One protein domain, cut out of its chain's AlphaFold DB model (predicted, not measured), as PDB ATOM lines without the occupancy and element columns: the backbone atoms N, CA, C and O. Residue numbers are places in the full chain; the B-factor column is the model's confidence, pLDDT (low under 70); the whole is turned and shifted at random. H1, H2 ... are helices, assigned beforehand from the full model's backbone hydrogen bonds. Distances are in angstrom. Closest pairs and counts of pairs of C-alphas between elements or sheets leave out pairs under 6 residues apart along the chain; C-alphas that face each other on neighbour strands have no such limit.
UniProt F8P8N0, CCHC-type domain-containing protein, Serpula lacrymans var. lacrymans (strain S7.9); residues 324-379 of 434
ATOM      1  N   VAL A 324      10.842  47.604  44.082       79.12
ATOM      2  CA  VAL A 324       9.467  48.147  43.994       79.12
ATOM      3  C   VAL A 324       9.263  49.000  42.737       79.12
ATOM      4  O   VAL A 324       8.261  48.855  42.046       79.12
ATOM      5  N   TRP A 325      10.231  49.861  42.407       84.50
ATOM      6  CA  TRP A 325      10.179  50.713  41.214       84.50
ATOM      7  C   TRP A 325      10.193  49.867  39.931       84.50
ATOM      8  O   TRP A 325       9.466  50.162  38.990       84.50
ATOM      9  N   ILE A 326      10.963  48.773  39.904       82.19
ATOM     10  CA  ILE A 326      11.013  47.842  38.767       82.19
ATOM     11  C   ILE A 326       9.733  46.992  38.685       82.19
ATOM     12  O   ILE A 326       9.189  46.841  37.595       82.19
ATOM     13  N   ALA A 327       9.196  46.518  39.814       81.06
ATOM     14  CA  ALA A 327       7.942  45.755  39.891       81.06
ATOM     15  C   ALA A 327       6.713  46.511  39.353       81.06
ATOM     16  O   ALA A 327       5.709  45.886  39.001       81.06
ATOM     17  N   GLU A 328       6.775  47.840  39.308       79.50
ATOM     18  CA  GLU A 328       5.783  48.705  38.664       79.50
ATOM     19  C   GLU A 328       6.199  49.042  37.224       79.50
ATOM     20  O   GLU A 328       5.396  48.918  36.301       79.50
ATOM     21  N   ARG A 329       7.483  49.352  36.984       81.69
ATOM     22  CA  ARG A 329       7.979  49.701  35.644       81.69
ATOM     23  C   ARG A 329       7.833  48.579  34.610       81.69
ATOM     24  O   ARG A 329       7.717  48.884  33.426       81.69
ATOM     25  N   LEU A 330       7.813  47.316  35.043       81.12
ATOM     26  CA  LEU A 330       7.535  46.143  34.201       81.12
ATOM     27  C   LEU A 330       6.066  46.046  33.738       81.12
ATOM     28  O   LEU A 330       5.805  45.391  32.728       81.12
ATOM     29  N   ARG A 331       5.128  46.719  34.427       78.38
ATOM     30  CA  ARG A 331       3.707  46.845  34.039       78.38
ATOM     31  C   ARG A 331       3.489  48.054  33.120       78.38
ATOM     32  O   ARG A 331       2.731  47.969  32.162       78.38
ATOM     33  N   ASP A 332       4.206  49.150  33.375       79.62
ATOM     34  CA  ASP A 332       4.102  50.417  32.630       79.62
ATOM     35  C   ASP A 332       4.784  50.421  31.246       79.62
ATOM     36  O   ASP A 332       4.691  51.413  30.515       79.62
ATOM     37  N   GLN A 333       5.582  49.406  30.898       76.81
ATOM     38  CA  GLN A 333       6.418  49.396  29.691       76.81
ATOM     39  C   GLN A 333       6.127  48.204  28.778       76.81
ATOM     40  O   GLN A 333       5.764  47.120  29.226       76.81
ATOM     41  N   LYS A 334       6.342  48.413  27.471       75.12
ATOM     42  CA  LYS A 334       6.261  47.347  26.467       75.12
ATOM     43  C   LYS A 334       7.296  46.250  26.736       75.12
ATOM     44  O   LYS A 334       8.394  46.531  27.227       75.12
ATOM     45  N   GLU A 335       6.937  45.023  26.371       74.06
ATOM     46  CA  GLU A 335       7.648  43.784  26.703       74.06
ATOM     47  C   GLU A 335       9.143  43.829  26.335       74.06
ATOM     48  O   GLU A 335       9.984  43.434  27.138       74.06
ATOM     49  N   GLU A 336       9.512  44.436  25.203       73.06
ATOM     50  CA  GLU A 336      10.905  44.530  24.738       73.06
ATOM     51  C   GLU A 336      11.764  45.431  25.642       73.06
ATOM     52  O   GLU A 336      12.945  45.162  25.880       73.06
ATOM     53  N   ARG A 337      11.170  46.500  26.193       76.31
ATOM     54  CA  ARG A 337      11.833  47.374  27.176       76.31
ATOM     55  C   ARG A 337      11.879  46.722  28.552       76.31
ATOM     56  O   ARG A 337      12.886  46.854  29.245       76.31
ATOM     57  N   SER A 338      10.826  45.998  28.923       79.06
ATOM     58  CA  SER A 338      10.764  45.228  30.165       79.06
ATOM     59  C   SER A 338      11.838  44.130  30.208       79.06
ATOM     60  O   SER A 338      12.513  44.009  31.228       79.06
ATOM     61  N   ILE A 339      12.111  43.435  29.092       80.44
ATOM     62  CA  ILE A 339      13.253  42.505  28.951       80.44
ATOM     63  C   ILE A 339      14.585  43.225  29.208       80.44
ATOM     64  O   ILE A 339      15.396  42.752  30.002       80.44
ATOM     65  N   GLY A 340      14.813  44.391  28.593       78.81
ATOM     66  CA  GLY A 340      16.054  45.157  28.778       78.81
ATOM     67  C   GLY A 340      16.276  45.641  30.218       78.81
ATOM     68  O   GLY A 340      17.391  45.551  30.740       78.81
ATOM     69  N   ILE A 341      15.215  46.108  30.885       81.62
ATOM     70  CA  ILE A 341      15.246  46.521  32.298       81.62
ATOM     71  C   ILE A 341      15.512  45.308  33.196       81.62
ATOM     72  O   ILE A 341      16.424  45.348  34.023       81.62
ATOM     73  N   LEU A 342      14.769  44.214  33.004       82.31
ATOM     74  CA  LEU A 342      14.895  43.009  33.819       82.31
ATOM     75  C   LEU A 342      16.276  42.363  33.645       82.31
ATOM     76  O   LEU A 342      16.937  42.082  34.640       82.31
ATOM     77  N   SER A 343      16.785  42.246  32.415       80.75
ATOM     78  CA  SER A 343      18.133  41.727  32.139       80.75
ATOM     79  C   SER A 343      19.240  42.575  32.762       80.75
ATOM     80  O   SER A 343      20.285  42.030  33.114       80.75
ATOM     81  N   SER A 344      19.024  43.884  32.912       81.00
ATOM     82  CA  SER A 344      19.974  44.796  33.561       81.00
ATOM     83  C   SER A 344      19.916  44.725  35.095       81.00
ATOM     84  O   SER A 344      20.888  45.076  35.762       81.00
ATOM     85  N   TRP A 345      18.794  44.264  35.655       82.19
ATOM     86  CA  TRP A 345      18.599  44.037  37.089       82.19
ATOM     87  C   TRP A 345      19.041  42.637  37.543       82.19
ATOM     88  O   TRP A 345      19.602  42.482  38.630       82.19
ATOM     89  N   THR A 346      18.804  41.615  36.714       83.25
ATOM     90  CA  THR A 346      19.167  40.227  37.023       83.25
ATOM     91  C   THR A 346      20.677  40.033  37.137       83.25
ATOM     92  O   THR A 346      21.473  40.672  36.445       83.25
ATOM     93  N   HIS A 347      21.098  39.096  37.985       78.75
ATOM     94  CA  HIS A 347      22.503  38.720  38.080       78.75
ATOM     95  C   HIS A 347      23.031  38.191  36.732       78.75
ATOM     96  O   HIS A 347      22.365  37.406  36.065       78.75
ATOM     97  N   LYS A 348      24.279  38.517  36.355       74.12
ATOM     98  CA  LYS A 348      24.860  38.189  35.030       74.12
ATOM     99  C   LYS A 348      24.804  36.700  34.635       74.12
ATOM    100  O   LYS A 348      24.808  36.390  33.451       74.12
ATOM    101  N   LYS A 349      24.739  35.774  35.604       68.69
ATOM    102  CA  LYS A 349      24.568  34.320  35.360       68.69
ATOM    103  C   LYS A 349      23.098  33.857  35.216       68.69
ATOM    104  O   LYS A 349      22.879  32.679  34.951       68.69
ATOM    105  N   ARG A 350      22.114  34.743  35.414       72.75
ATOM    106  CA  ARG A 350      20.658  34.505  35.290       72.75
ATOM    107  C   ARG A 350      20.037  35.117  34.026       72.75
ATOM    108  O   ARG A 350      18.881  34.841  33.756       72.75
ATOM    109  N   GLY A 351      20.780  35.871  33.208       67.38
ATOM    110  CA  GLY A 351      20.225  36.573  32.033       67.38
ATOM    111  C   GLY A 351      19.480  35.696  31.006       67.38
ATOM    112  O   GLY A 351      18.616  36.198  30.303       67.38
ATOM    113  N   LEU A 352      19.754  34.385  30.955       67.25
ATOM    114  CA  LEU A 352      19.020  33.415  30.119       67.25
ATOM    115  C   LEU A 352      17.622  33.038  30.656       67.25
ATOM    116  O   LEU A 352      16.882  32.345  29.970       67.25
ATOM    117  N   GLU A 353      17.269  33.452  31.874       70.62
ATOM    118  CA  GLU A 353      15.929  33.276  32.462       70.62
ATOM    119  C   GLU A 353      15.004  34.462  32.137       70.62
ATOM    120  O   GLU A 353      13.806  34.404  32.401       70.62
ATOM    121  N   VAL A 354      15.537  35.540  31.549       77.25
ATOM    122  CA  VAL A 354      14.808  36.784  31.256       77.25
ATOM    123  C   VAL A 354      14.015  36.644  29.955       77.25
ATOM    124  O   VAL A 354      14.305  37.270  28.937       77.25
ATOM    125  N   ASN A 355      13.005  35.780  30.003       79.69
ATOM    126  CA  ASN A 355      12.072  35.549  28.911       79.69
ATOM    127  C   ASN A 355      10.832  36.445  29.013       79.69
ATOM    128  O   ASN A 355      10.440  36.901  30.088       79.69
ATOM    129  N   ALA A 356      10.173  36.604  27.866       75.12
ATOM    130  CA  ALA A 356       8.849  37.200  27.723       75.12
ATOM    131  C   ALA A 356       7.840  36.638  28.746       75.12
ATOM    132  O   ALA A 356       7.081  37.376  29.366       75.12
ATOM    133  N   ASP A 357       7.859  35.325  28.976       80.75
ATOM    134  CA  ASP A 357       6.845  34.657  29.797       80.75
ATOM    135  C   ASP A 357       7.070  34.856  31.303       80.75
ATOM    136  O   ASP A 357       6.104  35.086  32.025       80.75
ATOM    137  N   LEU A 358       8.328  34.966  31.753       80.94
ATOM    138  CA  LEU A 358       8.647  35.393  33.124       80.94
ATOM    139  C   LEU A 358       8.129  36.815  33.407       80.94
ATOM    140  O   LEU A 358       7.701  37.115  34.517       80.94
ATOM    141  N   ILE A 359       8.130  37.709  32.410       82.44
ATOM    142  CA  ILE A 359       7.569  39.064  32.563       82.44
ATOM    143  C   ILE A 359       6.041  39.012  32.676       82.44
ATOM    144  O   ILE A 359       5.468  39.759  33.471       82.44
ATOM    145  N   LYS A 360       5.377  38.109  31.941       82.88
ATOM    146  CA  LYS A 360       3.932  37.865  32.091       82.88
ATOM    147  C   LYS A 360       3.616  37.344  33.497       82.88
ATOM    148  O   LYS A 360       2.766  37.926  34.165       82.88
ATOM    149  N   GLU A 361       4.350  36.341  33.980       84.31
ATOM    150  CA  GLU A 361       4.227  35.806  35.346       84.31
ATOM    151  C   GLU A 361       4.420  36.907  36.406       84.31
ATOM    152  O   GLU A 361       3.514  37.167  37.202       84.31
ATOM    153  N   LEU A 362       5.537  37.644  36.358       83.94
ATOM    154  CA  LEU A 362       5.842  38.753  37.278       83.94
ATOM    155  C   LEU A 362       4.772  39.859  37.286       83.94
ATOM    156  O   LEU A 362       4.541  40.469  38.336       83.94
ATOM    157  N   ASN A 363       4.113  40.106  36.149       82.62
ATOM    158  CA  ASN A 363       3.024  41.075  36.026       82.62
ATOM    159  C   ASN A 363       1.667  40.538  36.517       82.62
ATOM    160  O   ASN A 363       0.858  41.340  36.991       82.62
ATOM    161  N   THR A 364       1.420  39.221  36.459       85.06
ATOM    162  CA  THR A 364       0.242  38.593  37.100       85.06
ATOM    163  C   THR A 364       0.357  38.520  38.623       85.06
ATOM    164  O   THR A 364      -0.662  38.531  39.313       85.06
ATOM    165  N   LEU A 365       1.579  38.489  39.163       84.56
ATOM    166  CA  LEU A 365       1.821  38.457  40.604       84.56
ATOM    167  C   LEU A 365       1.506  39.805  41.293       84.56
ATOM    168  O   LEU A 365       1.706  40.887  40.714       84.56
ATOM    169  N   PRO A 366       1.041  39.772  42.560       85.00
ATOM    170  CA  PRO A 366       0.867  40.975  43.364       85.00
ATOM    171  C   PRO A 366       2.229  41.615  43.668       85.00
ATOM    172  O   PRO A 366       3.244  40.933  43.781       85.00
ATOM    173  N   ILE A 367       2.245  42.940  43.842       77.56
ATOM    174  CA  ILE A 367       3.478  43.754  43.876       77.56
ATOM    175  C   ILE A 367       4.520  43.244  44.891       77.56
ATOM    176  O   ILE A 367       5.711  43.326  44.610       77.56
ATOM    177  N   HIS A 368       4.105  42.697  46.041       80.12
ATOM    178  CA  HIS A 368       5.032  42.162  47.047       80.12
ATOM    179  C   HIS A 368       5.757  40.891  46.571       80.12
ATOM    180  O   HIS A 368       6.981  40.835  46.668       80.12
ATOM    181  N   GLU A 369       5.050  39.936  45.964       82.50
ATOM    182  CA  GLU A 369       5.661  38.748  45.350       82.50
ATOM    183  C   GLU A 369       6.559  39.130  44.166       82.50
ATOM    184  O   GLU A 369       7.686  38.649  44.061       82.50
ATOM    185  N   THR A 370       6.126  40.080  43.321       83.19
ATOM    186  CA  THR A 370       6.975  40.620  42.244       83.19
ATOM    187  C   THR A 370       8.288  41.200  42.798       83.19
ATOM    188  O   THR A 370       9.343  41.027  42.191       83.19
ATOM    189  N   VAL A 371       8.251  41.876  43.954       83.81
ATOM    190  CA  VAL A 371       9.435  42.451  44.617       83.81
ATOM    191  C   VAL A 371      10.353  41.371  45.190       83.81
ATOM    192  O   VAL A 371      11.558  41.433  44.945       83.81
ATOM    193  N   LEU A 372       9.811  40.367  45.884       83.38
ATOM    194  CA  LEU A 372      10.593  39.245  46.420       83.38
ATOM    195  C   LEU A 372      11.299  38.471  45.297       83.38
ATOM    196  O   LEU A 372      12.512  38.249  45.364       83.38
ATOM    197  N   ALA A 373      10.575  38.160  44.217       82.56
ATOM    198  CA  ALA A 373      11.138  37.534  43.025       82.56
ATOM    199  C   ALA A 373      12.242  38.402  42.390       82.56
ATOM    200  O   ALA A 373      13.318  37.900  42.066       82.56
ATOM    201  N   LEU A 374      12.044  39.721  42.270       83.94
ATOM    202  CA  LEU A 374      13.073  40.636  41.759       83.94
ATOM    203  C   LEU A 374      14.328  40.683  42.646       83.94
ATOM    204  O   LEU A 374      15.438  40.782  42.117       83.94
ATOM    205  N   GLU A 375      14.203  40.596  43.969       83.81
ATOM    206  CA  GLU A 375      15.364  40.501  44.864       83.81
ATOM    207  C   GLU A 375      16.092  39.154  44.764       83.81
ATOM    208  O   GLU A 375      17.308  39.093  44.973       83.81
ATOM    209  N   GLU A 376      15.395  38.079  44.401       84.25
ATOM    210  CA  GLU A 376      16.001  36.779  44.113       84.25
ATOM    211  C   GLU A 376      16.685  36.736  42.734       84.25
ATOM    212  O   GLU A 376      17.807  36.239  42.609       84.25
ATOM    213  N   LEU A 377      16.086  37.342  41.703       83.31
ATOM    214  CA  LEU A 377      16.688  37.488  40.369       83.31
ATOM    215  C   LEU A 377      18.004  38.290  40.400       83.31
ATOM    216  O   LEU A 377      18.884  38.085  39.558       83.31
ATOM    217  N   ARG A 378      18.167  39.181  41.386       82.50
ATOM    218  CA  ARG A 378      19.400  39.944  41.641       82.50
ATOM    219  C   ARG A 378      20.502  39.117  42.328       82.50
ATOM    220  O   ARG A 378      21.675  39.488  42.253       82.50
ATOM    221  N   LYS A 379      20.161  37.999  42.978       82.50
ATOM    222  CA  LYS A 379      21.114  37.064  43.608       82.50
ATOM    223  C   LYS A 379      21.689  36.093  42.552       82.50
ATOM    224  O   LYS A 379      21.073  35.868  41.508       82.50
TER     225      LYS A 379
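Overview. This is residues 324 to 379 of the 434 residues of the protein "CCHC-type domain-containing protein" of Serpula lacrymans var. lacrymans (strain S7.9) (UniProt F8P8N0). Four short helices are set round a small rounded core, mostly crossed: H2 and H4 lie across it from each other, and so do H1 and H3. The link from H2 to H3, residues 346 to 355, makes one end of the whole. The printed part has 56 residues with four named helices, in the order H1, H2, H3, H4, and no named strand; its class is all helix. It is compact, with a radius of gyration of the C-alphas of 9.9 A and spans of 26 by 22 by 18 A.

Along the chain. H1, residues 324 to 329, begins with C-alpha 324 at (9.467, 48.147, 43.994) and is 8.6 A long. H2, residues 335 to 345, is 15.1 A long and begins with C-alpha 335 at (7.648, 43.784, 26.703). H3, residues 356 to 364, is 12.8 A long. H4, residues 367 to 377, is 15.0 A long and ends with C-alpha 377 at (16.688, 37.488, 40.369).

Arrangement. H1 and H2 form a helical hairpin at a shallow tilt of 27 degrees, opposite ways; they only just touch, with 3 pairs of C-alphas within 8 A, the closest those of Arg 329 and Ser 338 at 7.6 A. H1 touches H4 about perpendicular, at 81 degrees, with the C-alphas of Val 324 and Val 371 closest at 5.7 A. H2 touches H3 about perpendicular, at 87 degrees, the closest C-alphas being those of Glu 335 and Ala 356 at 6.8 A. H3 and H4 form a second helical hairpin, opposite ways at a tilt of 37 degrees, only just steep; they only just touch, with 3 pairs, the closest C-alphas being those of Leu 362 and Thr 370 at 5.4 A. H2 and H4 are close but not clearly touching, with the C-alphas of Trp 345 and Leu 377 closest at 7.6 A. In H1, H2, H3 and H4 every O i to N i+4 pair is within hydrogen-bond range.

Size, cuts and confidence. The two C-alphas farthest apart are those of Asp 332 and Lys 349, at 26.2 A. The printed part has no cut; the links H1 to H2 and H3 to H4 are tight, and H2 to H3 is short. The mean pLDDT of the printed part is 79.8, with residues 349, 351 and 352 under 70.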